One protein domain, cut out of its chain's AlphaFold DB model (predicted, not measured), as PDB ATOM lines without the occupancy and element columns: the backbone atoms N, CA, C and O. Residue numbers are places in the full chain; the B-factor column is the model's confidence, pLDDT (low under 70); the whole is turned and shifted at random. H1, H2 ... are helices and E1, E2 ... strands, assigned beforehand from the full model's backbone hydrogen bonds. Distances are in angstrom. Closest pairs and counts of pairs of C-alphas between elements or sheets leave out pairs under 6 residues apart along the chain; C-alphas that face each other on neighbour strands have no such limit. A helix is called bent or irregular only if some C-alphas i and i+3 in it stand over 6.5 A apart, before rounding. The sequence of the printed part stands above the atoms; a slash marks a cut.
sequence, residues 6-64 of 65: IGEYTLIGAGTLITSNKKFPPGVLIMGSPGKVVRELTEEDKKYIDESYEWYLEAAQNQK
ATOM      1  N   ILE A   6      46.734 -36.609   5.643       96.12
ATOM      2  CA  ILE A   6      46.504 -38.046   5.766       96.12
ATOM      3  C   ILE A   6      47.186 -38.509   7.048       96.12
ATOM      4  O   ILE A   6      48.389 -38.308   7.204       96.12
ATOM      5  N   GLY A   7      46.421 -39.093   7.968       96.00
ATOM      6  CA  GLY A   7      46.981 -39.654   9.190       96.00
ATOM      7  C   GLY A   7      47.890 -40.856   8.918       96.00
ATOM      8  O   GLY A   7      47.762 -41.540   7.901       96.00
ATOM      9  N   GLU A   8      48.800 -41.123   9.849       95.31
ATOM     10  CA  GLU A   8      49.724 -42.262   9.795       95.31
ATOM     11  C   GLU A   8      48.990 -43.601   9.652       95.31
ATOM     12  O   GLU A   8      47.840 -43.738  10.075       95.31
ATOM     13  N   TYR A   9      49.652 -44.598   9.056       94.00
ATOM     14  CA  TYR A   9      49.059 -45.919   8.815       94.00
ATOM     15  C   TYR A   9      47.686 -45.836   8.125       94.00
ATOM     16  O   TYR A   9      46.726 -46.479   8.534       94.00
ATOM     17  N   THR A  10      47.566 -45.009   7.087       96.50
ATOM     18  CA  THR A  10      46.357 -44.944   6.254       96.50
ATOM     19  C   THR A  10      46.573 -45.715   4.962       96.50
ATOM     20  O   THR A  10      47.562 -45.493   4.264       96.50
ATOM     21  N   LEU A  11      45.611 -46.566   4.599       96.25
ATOM     22  CA  LEU A  11      45.596 -47.257   3.313       96.25
ATOM     23  C   LEU A  11      44.613 -46.570   2.362       96.25
ATOM     24  O   LEU A  11      43.446 -46.357   2.691       96.25
ATOM     25  N   ILE A  12      45.081 -46.215   1.167       96.44
ATOM     26  CA  ILE A  12      44.267 -45.568   0.134       96.44
ATOM     27  C   ILE A  12      44.030 -46.574  -0.990       96.44
ATOM     28  O   ILE A  12      44.970 -47.023  -1.642       96.44
ATOM     29  N   GLY A  13      42.766 -46.927  -1.221       95.62
ATOM     30  CA  GLY A  13      42.392 -47.870  -2.270       95.62
ATOM     31  C   GLY A  13      42.720 -47.344  -3.668       95.62
ATOM     32  O   GLY A  13      42.652 -46.138  -3.928       95.62
ATOM     33  N   ALA A  14      43.031 -48.250  -4.594       96.06
ATOM     34  CA  ALA A  14      43.291 -47.898  -5.987       96.06
ATOM     35  C   ALA A  14      42.115 -47.115  -6.605       96.06
ATOM     36  O   ALA A  14      40.948 -47.427  -6.373       96.06
ATOM     37  N   GLY A  15      42.426 -46.080  -7.392       93.81
ATOM     38  CA  GLY A  15      41.414 -45.223  -8.024       93.81
ATOM     39  C   GLY A  15      40.741 -44.210  -7.088       93.81
ATOM     40  O   GLY A  15      39.756 -43.581  -7.476       93.81
ATOM     41  N   THR A  16      41.252 -44.026  -5.868       97.06
ATOM     42  CA  THR A  16      40.715 -43.040  -4.920       97.06
ATOM     43  C   THR A  16      41.171 -41.623  -5.260       97.06
ATOM     44  O   THR A  16      42.352 -41.384  -5.502       97.06
ATOM     45  N   LEU A  17      40.245 -40.660  -5.218       95.56
ATOM     46  CA  LEU A  17      40.539 -39.240  -5.423       95.56
ATOM     47  C   LEU A  17      40.364 -38.456  -4.124       95.56
ATOM     48  O   LEU A  17      39.242 -38.247  -3.652       95.56
ATOM     49  N   ILE A  18      41.471 -37.960  -3.578       95.75
ATOM     50  CA  ILE A  18      41.458 -37.090  -2.400       95.75
ATOM     51  C   ILE A  18      41.256 -35.634  -2.826       95.75
ATOM     52  O   ILE A  18      42.074 -35.032  -3.524       95.75
ATOM     53  N   THR A  19      40.147 -35.037  -2.398       93.69
ATOM     54  CA  THR A  19      39.862 -33.621  -2.664       93.69
ATOM     55  C   THR A  19      40.692 -32.707  -1.759       93.69
ATOM     56  O   THR A  19      41.078 -33.105  -0.663       93.69
ATOM     57  N   SER A  20      40.949 -31.472  -2.202       94.62
ATOM     58  CA  SER A  20      41.736 -30.485  -1.441       94.62
ATOM     59  C   SER A  20      41.149 -30.206  -0.045       94.62
ATOM     60  O   SER A  20      39.936 -30.304   0.150       94.62
ATOM     61  N   ASN A  21      42.011 -29.841   0.909       94.50
ATOM     62  CA  ASN A  21      41.691 -29.512   2.309       94.50
ATOM     63  C   ASN A  21      41.044 -30.645   3.132       94.50
ATOM     64  O   ASN A  21      40.519 -30.402   4.221       94.50
ATOM     65  N   LYS A  22      41.026 -31.886   2.627       93.81
ATOM     66  CA  LYS A  22      40.510 -33.030   3.383       93.81
ATOM     67  C   LYS A  22      41.508 -33.468   4.443       93.81
ATOM     68  O   LYS A  22      42.690 -33.601   4.155       93.81
ATOM     69  N   LYS A  23      40.996 -33.758   5.635       95.94
ATOM     70  CA  LYS A  23      41.760 -34.319   6.746       95.94
ATOM     71  C   LYS A  23      41.202 -35.689   7.085       95.94
ATOM     72  O   LYS A  23      39.993 -35.810   7.301       95.94
ATOM     73  N   PHE A  24      42.061 -36.696   7.101       96.56
ATOM     74  CA  PHE A  24      41.697 -38.063   7.446       96.56
ATOM     75  C   PHE A  24      42.451 -38.512   8.701       96.56
ATOM     76  O   PHE A  24      43.631 -38.186   8.839       96.56
ATOM     77  N   PRO A  25      41.784 -39.232   9.620       96.81
ATOM     78  CA  PRO A  25      42.434 -39.761  10.813       96.81
ATOM     79  C   PRO A  25      43.465 -40.844  10.443       96.81
ATOM     80  O   PRO A  25      43.414 -41.370   9.332       96.81
ATOM     81  N   PRO A  26      44.392 -41.179  11.353       97.56
ATOM     82  CA  PRO A  26      45.308 -42.299  11.165       97.56
ATOM     83  C   PRO A  26      44.579 -43.646  11.226       97.56
ATOM     84  O   PRO A  26      43.485 -43.741  11.785       97.56
ATOM     85  N   GLY A  27      45.205 -44.701  10.703       97.38
ATOM     86  CA  GLY A  27      44.733 -46.073  10.893       97.38
ATOM     87  C   GLY A  27      43.453 -46.415  10.134       97.38
ATOM     88  O   GLY A  27      42.685 -47.247  10.610       97.38
ATOM     89  N   VAL A  28      43.182 -45.792   8.980       98.25
ATOM     90  CA  VAL A  28      41.937 -46.013   8.220       98.25
ATOM     91  C   VAL A  28      42.152 -46.463   6.779       98.25
ATOM     92  O   VAL A  28      43.172 -46.179   6.155       98.25
ATOM     93  N   LEU A  29      41.133 -47.123   6.227       97.75
ATOM     94  CA  LEU A  29      40.996 -47.393   4.799       97.75
ATOM     95  C   LEU A  29      40.145 -46.299   4.142       97.75
ATOM     96  O   LEU A  29      38.973 -46.116   4.495       97.75
ATOM     97  N   ILE A  30      40.707 -45.611   3.147       98.06
ATOM     98  CA  ILE A  30      40.013 -44.597   2.344       98.06
ATOM     99  C   ILE A  30      39.769 -45.137   0.940       98.06
ATOM    100  O   ILE A  30      40.710 -45.579   0.280       98.06
ATOM    101  N   MET A  31      38.530 -45.043   0.451       97.38
ATOM    102  CA  MET A  31      38.198 -45.419  -0.926       97.38
ATOM    103  C   MET A  31      37.268 -44.426  -1.629       97.38
ATOM    104  O   MET A  31      36.482 -43.719  -0.992       97.38
ATOM    105  N   GLY A  32      37.335 -44.426  -2.965       96.06
ATOM    106  CA  GLY A  32      36.366 -43.789  -3.861       96.06
ATOM    107  C   GLY A  32      36.779 -42.421  -4.409       96.06
ATOM    108  O   GLY A  32      37.839 -41.881  -4.107       96.06
ATOM    109  N   SER A  33      35.918 -41.838  -5.239       95.38
ATOM    110  CA  SER A  33      36.116 -40.513  -5.834       95.38
ATOM    111  C   SER A  33      34.809 -39.714  -5.722       95.38
ATOM    112  O   SER A  33      33.869 -39.997  -6.466       95.38
ATOM    113  N   PRO A  34      34.691 -38.769  -4.764       93.69
ATOM    114  CA  PRO A  34      35.704 -38.359  -3.785       93.69
ATOM    115  C   PRO A  34      35.929 -39.403  -2.677       93.69
ATOM    116  O   PRO A  34      34.989 -40.071  -2.244       93.69
ATOM    117  N   GLY A  35      37.170 -39.503  -2.196       96.62
ATOM    118  CA  GLY A  35      37.590 -40.469  -1.180       96.62
ATOM    119  C   GLY A  35      36.908 -40.265   0.175       96.62
ATOM    120  O   GLY A  35      36.751 -39.133   0.647       96.62
ATOM    121  N   LYS A  36      36.503 -41.370   0.808       96.44
ATOM    122  CA  LYS A  36      35.873 -41.410   2.136       96.44
ATOM    123  C   LYS A  36      36.463 -42.534   2.982       96.44
ATOM    124  O   LYS A  36      36.861 -43.561   2.439       96.44
ATOM    125  N   VAL A  37      36.470 -42.341   4.302       97.62
ATOM    126  CA  VAL A  37      36.781 -43.416   5.257       97.62
ATOM    127  C   VAL A  37      35.716 -44.498   5.126       97.62
ATOM    128  O   VAL A  37      34.524 -44.202   5.216       97.62
ATOM    129  N   VAL A  38      36.153 -45.733   4.897       96.88
ATOM    130  CA  VAL A  38      35.276 -46.906   4.793       96.88
ATOM    131  C   VAL A  38      35.270 -47.691   6.103       96.88
ATOM    132  O   VAL A  38      34.214 -48.150   6.529       96.88
ATOM    133  N   ARG A  39      36.439 -47.838   6.738       97.81
ATOM    134  CA  ARG A  39      36.641 -48.549   8.010       97.81
ATOM    135  C   ARG A  39      38.010 -48.222   8.617       97.81
ATOM    136  O   ARG A  39      38.868 -47.670   7.928       97.81
ATOM    137  N   GLU A  40      38.213 -48.613   9.869       98.06
ATOM    138  CA  GLU A  40      39.546 -48.712  10.478       98.06
ATOM    139  C   GLU A  40      40.342 -49.866   9.853       98.06
ATOM    140  O   GLU A  40      39.757 -50.826   9.332       98.06
ATOM    141  N   LEU A  41      41.671 -49.754   9.867       97.50
ATOM    142  CA  LEU A  41      42.572 -50.813   9.430       97.50
ATOM    143  C   LEU A  41      42.534 -51.991  10.398       97.50
ATOM    144  O   LEU A  41      42.523 -51.809  11.615       97.50
ATOM    145  N   THR A  42      42.564 -53.197   9.840       97.25
ATOM    146  CA  THR A  42      42.781 -54.407  10.627       97.25
ATOM    147  C   THR A  42      44.274 -54.606  10.885       97.25
ATOM    148  O   THR A  42      45.126 -53.929  10.302       97.25
ATOM    149  N   GLU A  43      44.609 -55.553  11.756       95.88
ATOM    150  CA  GLU A  43      46.006 -55.916  12.000       95.88
ATOM    151  C   GLU A  43      46.662 -56.515  10.748       95.88
ATOM    152  O   GLU A  43      47.835 -56.260  10.480       95.88
ATOM    153  N   GLU A  44      45.899 -57.232   9.919       96.12
ATOM    154  CA  GLU A  44      46.371 -57.734   8.628       96.12
ATOM    155  C   GLU A  44      46.705 -56.597   7.655       96.12
ATOM    156  O   GLU A  44      47.721 -56.678   6.966       96.12
ATOM    157  N   ASP A  45      45.904 -55.525   7.617       95.81
ATOM    158  CA  ASP A  45      46.210 -54.363   6.775       95.81
ATOM    159  C   ASP A  45      47.511 -53.678   7.218       95.81
ATOM    160  O   ASP A  45      48.326 -53.294   6.382       95.81
ATOM    161  N   LYS A  46      47.725 -53.532   8.533       94.44
ATOM    162  CA  LYS A  46      48.959 -52.938   9.074       94.44
ATOM    163  C   LYS A  46      50.177 -53.795   8.740       94.44
ATOM    164  O   LYS A  46      51.164 -53.271   8.238       94.44
ATOM    165  N   LYS A  47      50.065 -55.115   8.914       95.75
ATOM    166  CA  LYS A  47      51.116 -56.068   8.536       95.75
ATOM    167  C   LYS A  47      51.459 -55.968   7.053       95.75
ATOM    168  O   LYS A  47      52.630 -55.972   6.697       95.75
ATOM    169  N   TYR A  48      50.448 -55.837   6.196       94.94
ATOM    170  CA  TYR A  48      50.655 -55.644   4.763       94.94
ATOM    171  C   TYR A  48      51.414 -54.346   4.449       94.94
ATOM    172  O   TYR A  48      52.275 -54.342   3.570       94.94
ATOM    173  N   ILE A  49      51.124 -53.252   5.161       94.31
ATOM    174  CA  ILE A  49      51.860 -51.986   5.010       94.31
ATOM    175  C   ILE A  49      53.340 -52.186   5.353       94.31
ATOM    176  O   ILE A  49      54.197 -51.791   4.560       94.31
ATOM    177  N   ASP A  50      53.634 -52.827   6.485       95.00
ATOM    178  CA  ASP A  50      55.009 -53.066   6.932       95.00
ATOM    179  C   ASP A  50      55.767 -53.982   5.953       95.00
ATOM    180  O   ASP A  50      56.874 -53.663   5.524       95.00
ATOM    181  N   GLU A  51      55.146 -55.080   5.510       94.81
ATOM    182  CA  GLU A  51      55.736 -56.002   4.529       94.81
ATOM    183  C   GLU A  51      55.992 -55.320   3.179       94.81
ATOM    184  O   GLU A  51      57.051 -55.501   2.573       94.81
ATOM    185  N   SER A  52      55.042 -54.506   2.708       92.00
ATOM    186  CA  SER A  52      55.213 -53.744   1.473       92.00
ATOM    187  C   SER A  52      56.358 -52.741   1.593       92.00
ATOM    188  O   SER A  52      57.091 -52.557   0.621       92.00
ATOM    189  N   TYR A  53      56.504 -52.079   2.742       91.88
ATOM    190  CA  TYR A  53      57.580 -51.124   2.992       91.88
ATOM    191  C   TYR A  53      58.955 -51.799   2.928       91.88
ATOM    192  O   TYR A  53      59.817 -51.346   2.171       91.88
ATOM    193  N   GLU A  54      59.132 -52.913   3.640       94.00
ATOM    194  CA  GLU A  54      60.381 -53.682   3.635       94.00
ATOM    195  C   GLU A  54      60.745 -54.167   2.225       94.00
ATOM    196  O   GLU A  54      61.883 -54.003   1.779       94.00
ATOM    197  N   TRP A  55      59.764 -54.668   1.467       93.00
ATOM    198  CA  TRP A  55      59.985 -55.100   0.087       93.00
ATOM    199  C   TRP A  55      60.503 -53.966  -0.809       93.00
ATOM    200  O   TRP A  55      61.433 -54.164  -1.594       93.00
ATOM    201  N   TYR A  56      59.940 -52.756  -0.691       91.25
ATOM    202  CA  TYR A  56      60.406 -51.605  -1.469       91.25
ATOM    203  C   TYR A  56      61.821 -51.167  -1.078       91.25
ATOM    204  O   TYR A  56      62.584 -50.760  -1.958       91.25
ATOM    205  N   LEU A  57      62.195 -51.257   0.202       92.75
ATOM    206  CA  LEU A  57      63.566 -50.978   0.636       92.75
ATOM    207  C   LEU A  57      64.559 -51.959   0.013       92.75
ATOM    208  O   LEU A  57      65.585 -51.532  -0.523       92.75
ATOM    209  N   GLU A  58      64.244 -53.253   0.041       92.25
ATOM    210  CA  GLU A  58      65.071 -54.294  -0.568       92.25
ATOM    211  C   GLU A  58      65.187 -54.092  -2.087       92.25
ATOM    212  O   GLU A  58      66.289 -54.064  -2.643       92.25
ATOM    213  N   ALA A  59      64.063 -53.857  -2.768       91.12
ATOM    214  CA  ALA A  59      64.038 -53.595  -4.204       91.12
ATOM    215  C   ALA A  59      64.870 -52.356  -4.584       91.12
ATOM    216  O   ALA A  59      65.611 -52.385  -5.569       91.12
ATOM    217  N   ALA A  60      64.799 -51.281  -3.791       90.06
ATOM    218  CA  ALA A  60      65.576 -50.064  -4.015       90.06
ATOM    219  C   ALA A  60      67.088 -50.271  -3.808       90.06
ATOM    220  O   ALA A  60      67.890 -49.628  -4.486       90.06
ATOM    221  N   GLN A  61      67.498 -51.157  -2.895       86.75
ATOM    222  CA  GLN A  61      68.905 -51.532  -2.720       86.75
ATOM    223  C   GLN A  61      69.412 -52.367  -3.901       86.75
ATOM    224  O   GLN A  61      70.497 -52.103  -4.416       86.75
ATOM    225  N   ASN A  62      68.598 -53.307  -4.383       82.81
ATOM    226  CA  ASN A  62      68.949 -54.199  -5.487       82.81
ATOM    227  C   ASN A  62      69.001 -53.497  -6.859       82.81
ATOM    228  O   ASN A  62      69.658 -53.995  -7.767       82.81
ATOM    229  N   GLN A  63      68.352 -52.340  -7.024       70.38
ATOM    230  CA  GLN A  63      68.420 -51.533  -8.253       70.38
ATOM    231  C   GLN A  63      69.626 -50.576  -8.319       70.38
ATOM    232  O   GLN A  63      69.791 -49.881  -9.318       70.38
ATOM    233  N   LYS A  64      70.485 -50.514  -7.290       58.78
ATOM    234  CA  LYS A  64      71.690 -49.657  -7.281       58.78
ATOM    235  C   LYS A  64      72.912 -50.260  -8.010       58.78
ATOM    236  O   LYS A  64      74.037 -49.882  -7.685       58.78
TER     237      LYS A  64
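This is residues 6 to 64 of the 65 residues of a protein of Clostridioides difficile (UniProt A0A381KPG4). A small head with one long helical arm: the head is made of the E1 and E2 hairpin and the long unnamed stretch of residues 6 to 27, whose residues 11 to 12 pair with E1, and H1 leads away from it, with residues 51 to 64 sticking out free. The arm makes much of the length, and the body without that free stretch spans 28 by 18 by 16 A. The printed part has 59 residues with two named strands and one named helix, in the order E1, E2, H1; the two strands form an antiparallel sheet, order E1 - E2. The class is mixed, helices and strands, with under half of the residues, 29 of 59, in named elements. The whole is loose, with a radius of gyration of the C-alphas of 13.4 A, and spans 37 by 25 by 17 A, only just elongated.

Start at C-alpha 6, at (46.504, -38.046, 5.766); from there residues 6 to 27 hold no named element. Find C-alpha 28 at (41.937, -46.013, 8.220), where E1, residues 28 to 31, begins; it is 9.9 A long. E2 follows at residues 36 to 40 and is 11.7 A long. Then look for C-alpha 43 at (46.006, -55.916, 12.000); from there H1, residues 43 to 62, runs 28.9 A to C-alpha 62 at (68.949, -54.199, -5.487). H1 is not bent.

Look first at the hairpin of E1 and E2, antiparallel neighbours with 145 degrees between their N-to-C directions. The C-alphas of Val 28 and Glu 40 face each other at 4.3 A, and those of Ile 30 and Val 37 at 4.5 A. Within hydrogen-bond range you will find N 29 and O 39, 2.9 A apart, and N 36 and O 31, 3.0 A apart. Outside the named strands, residues 11 to 12 make a short parallel pairing with residues 29 to 30 of E1. E1 and H1 are apart, with no C-alpha of the one within 8 A of the other. In H1 every O i to N i+4 pair is within hydrogen-bond range.

The two C-alphas farthest apart are those of Val 38 and Lys 64, 38.5 A; from C-alpha 6 to C-alpha 64 it is 30.6 A. The printed part has no cut. The links from E1 to E2, of 4 residues, and from E2 to H1, of 2 residues, are tight. The mean pLDDT of the printed part is 94.0, and residue 64 alone is under 70.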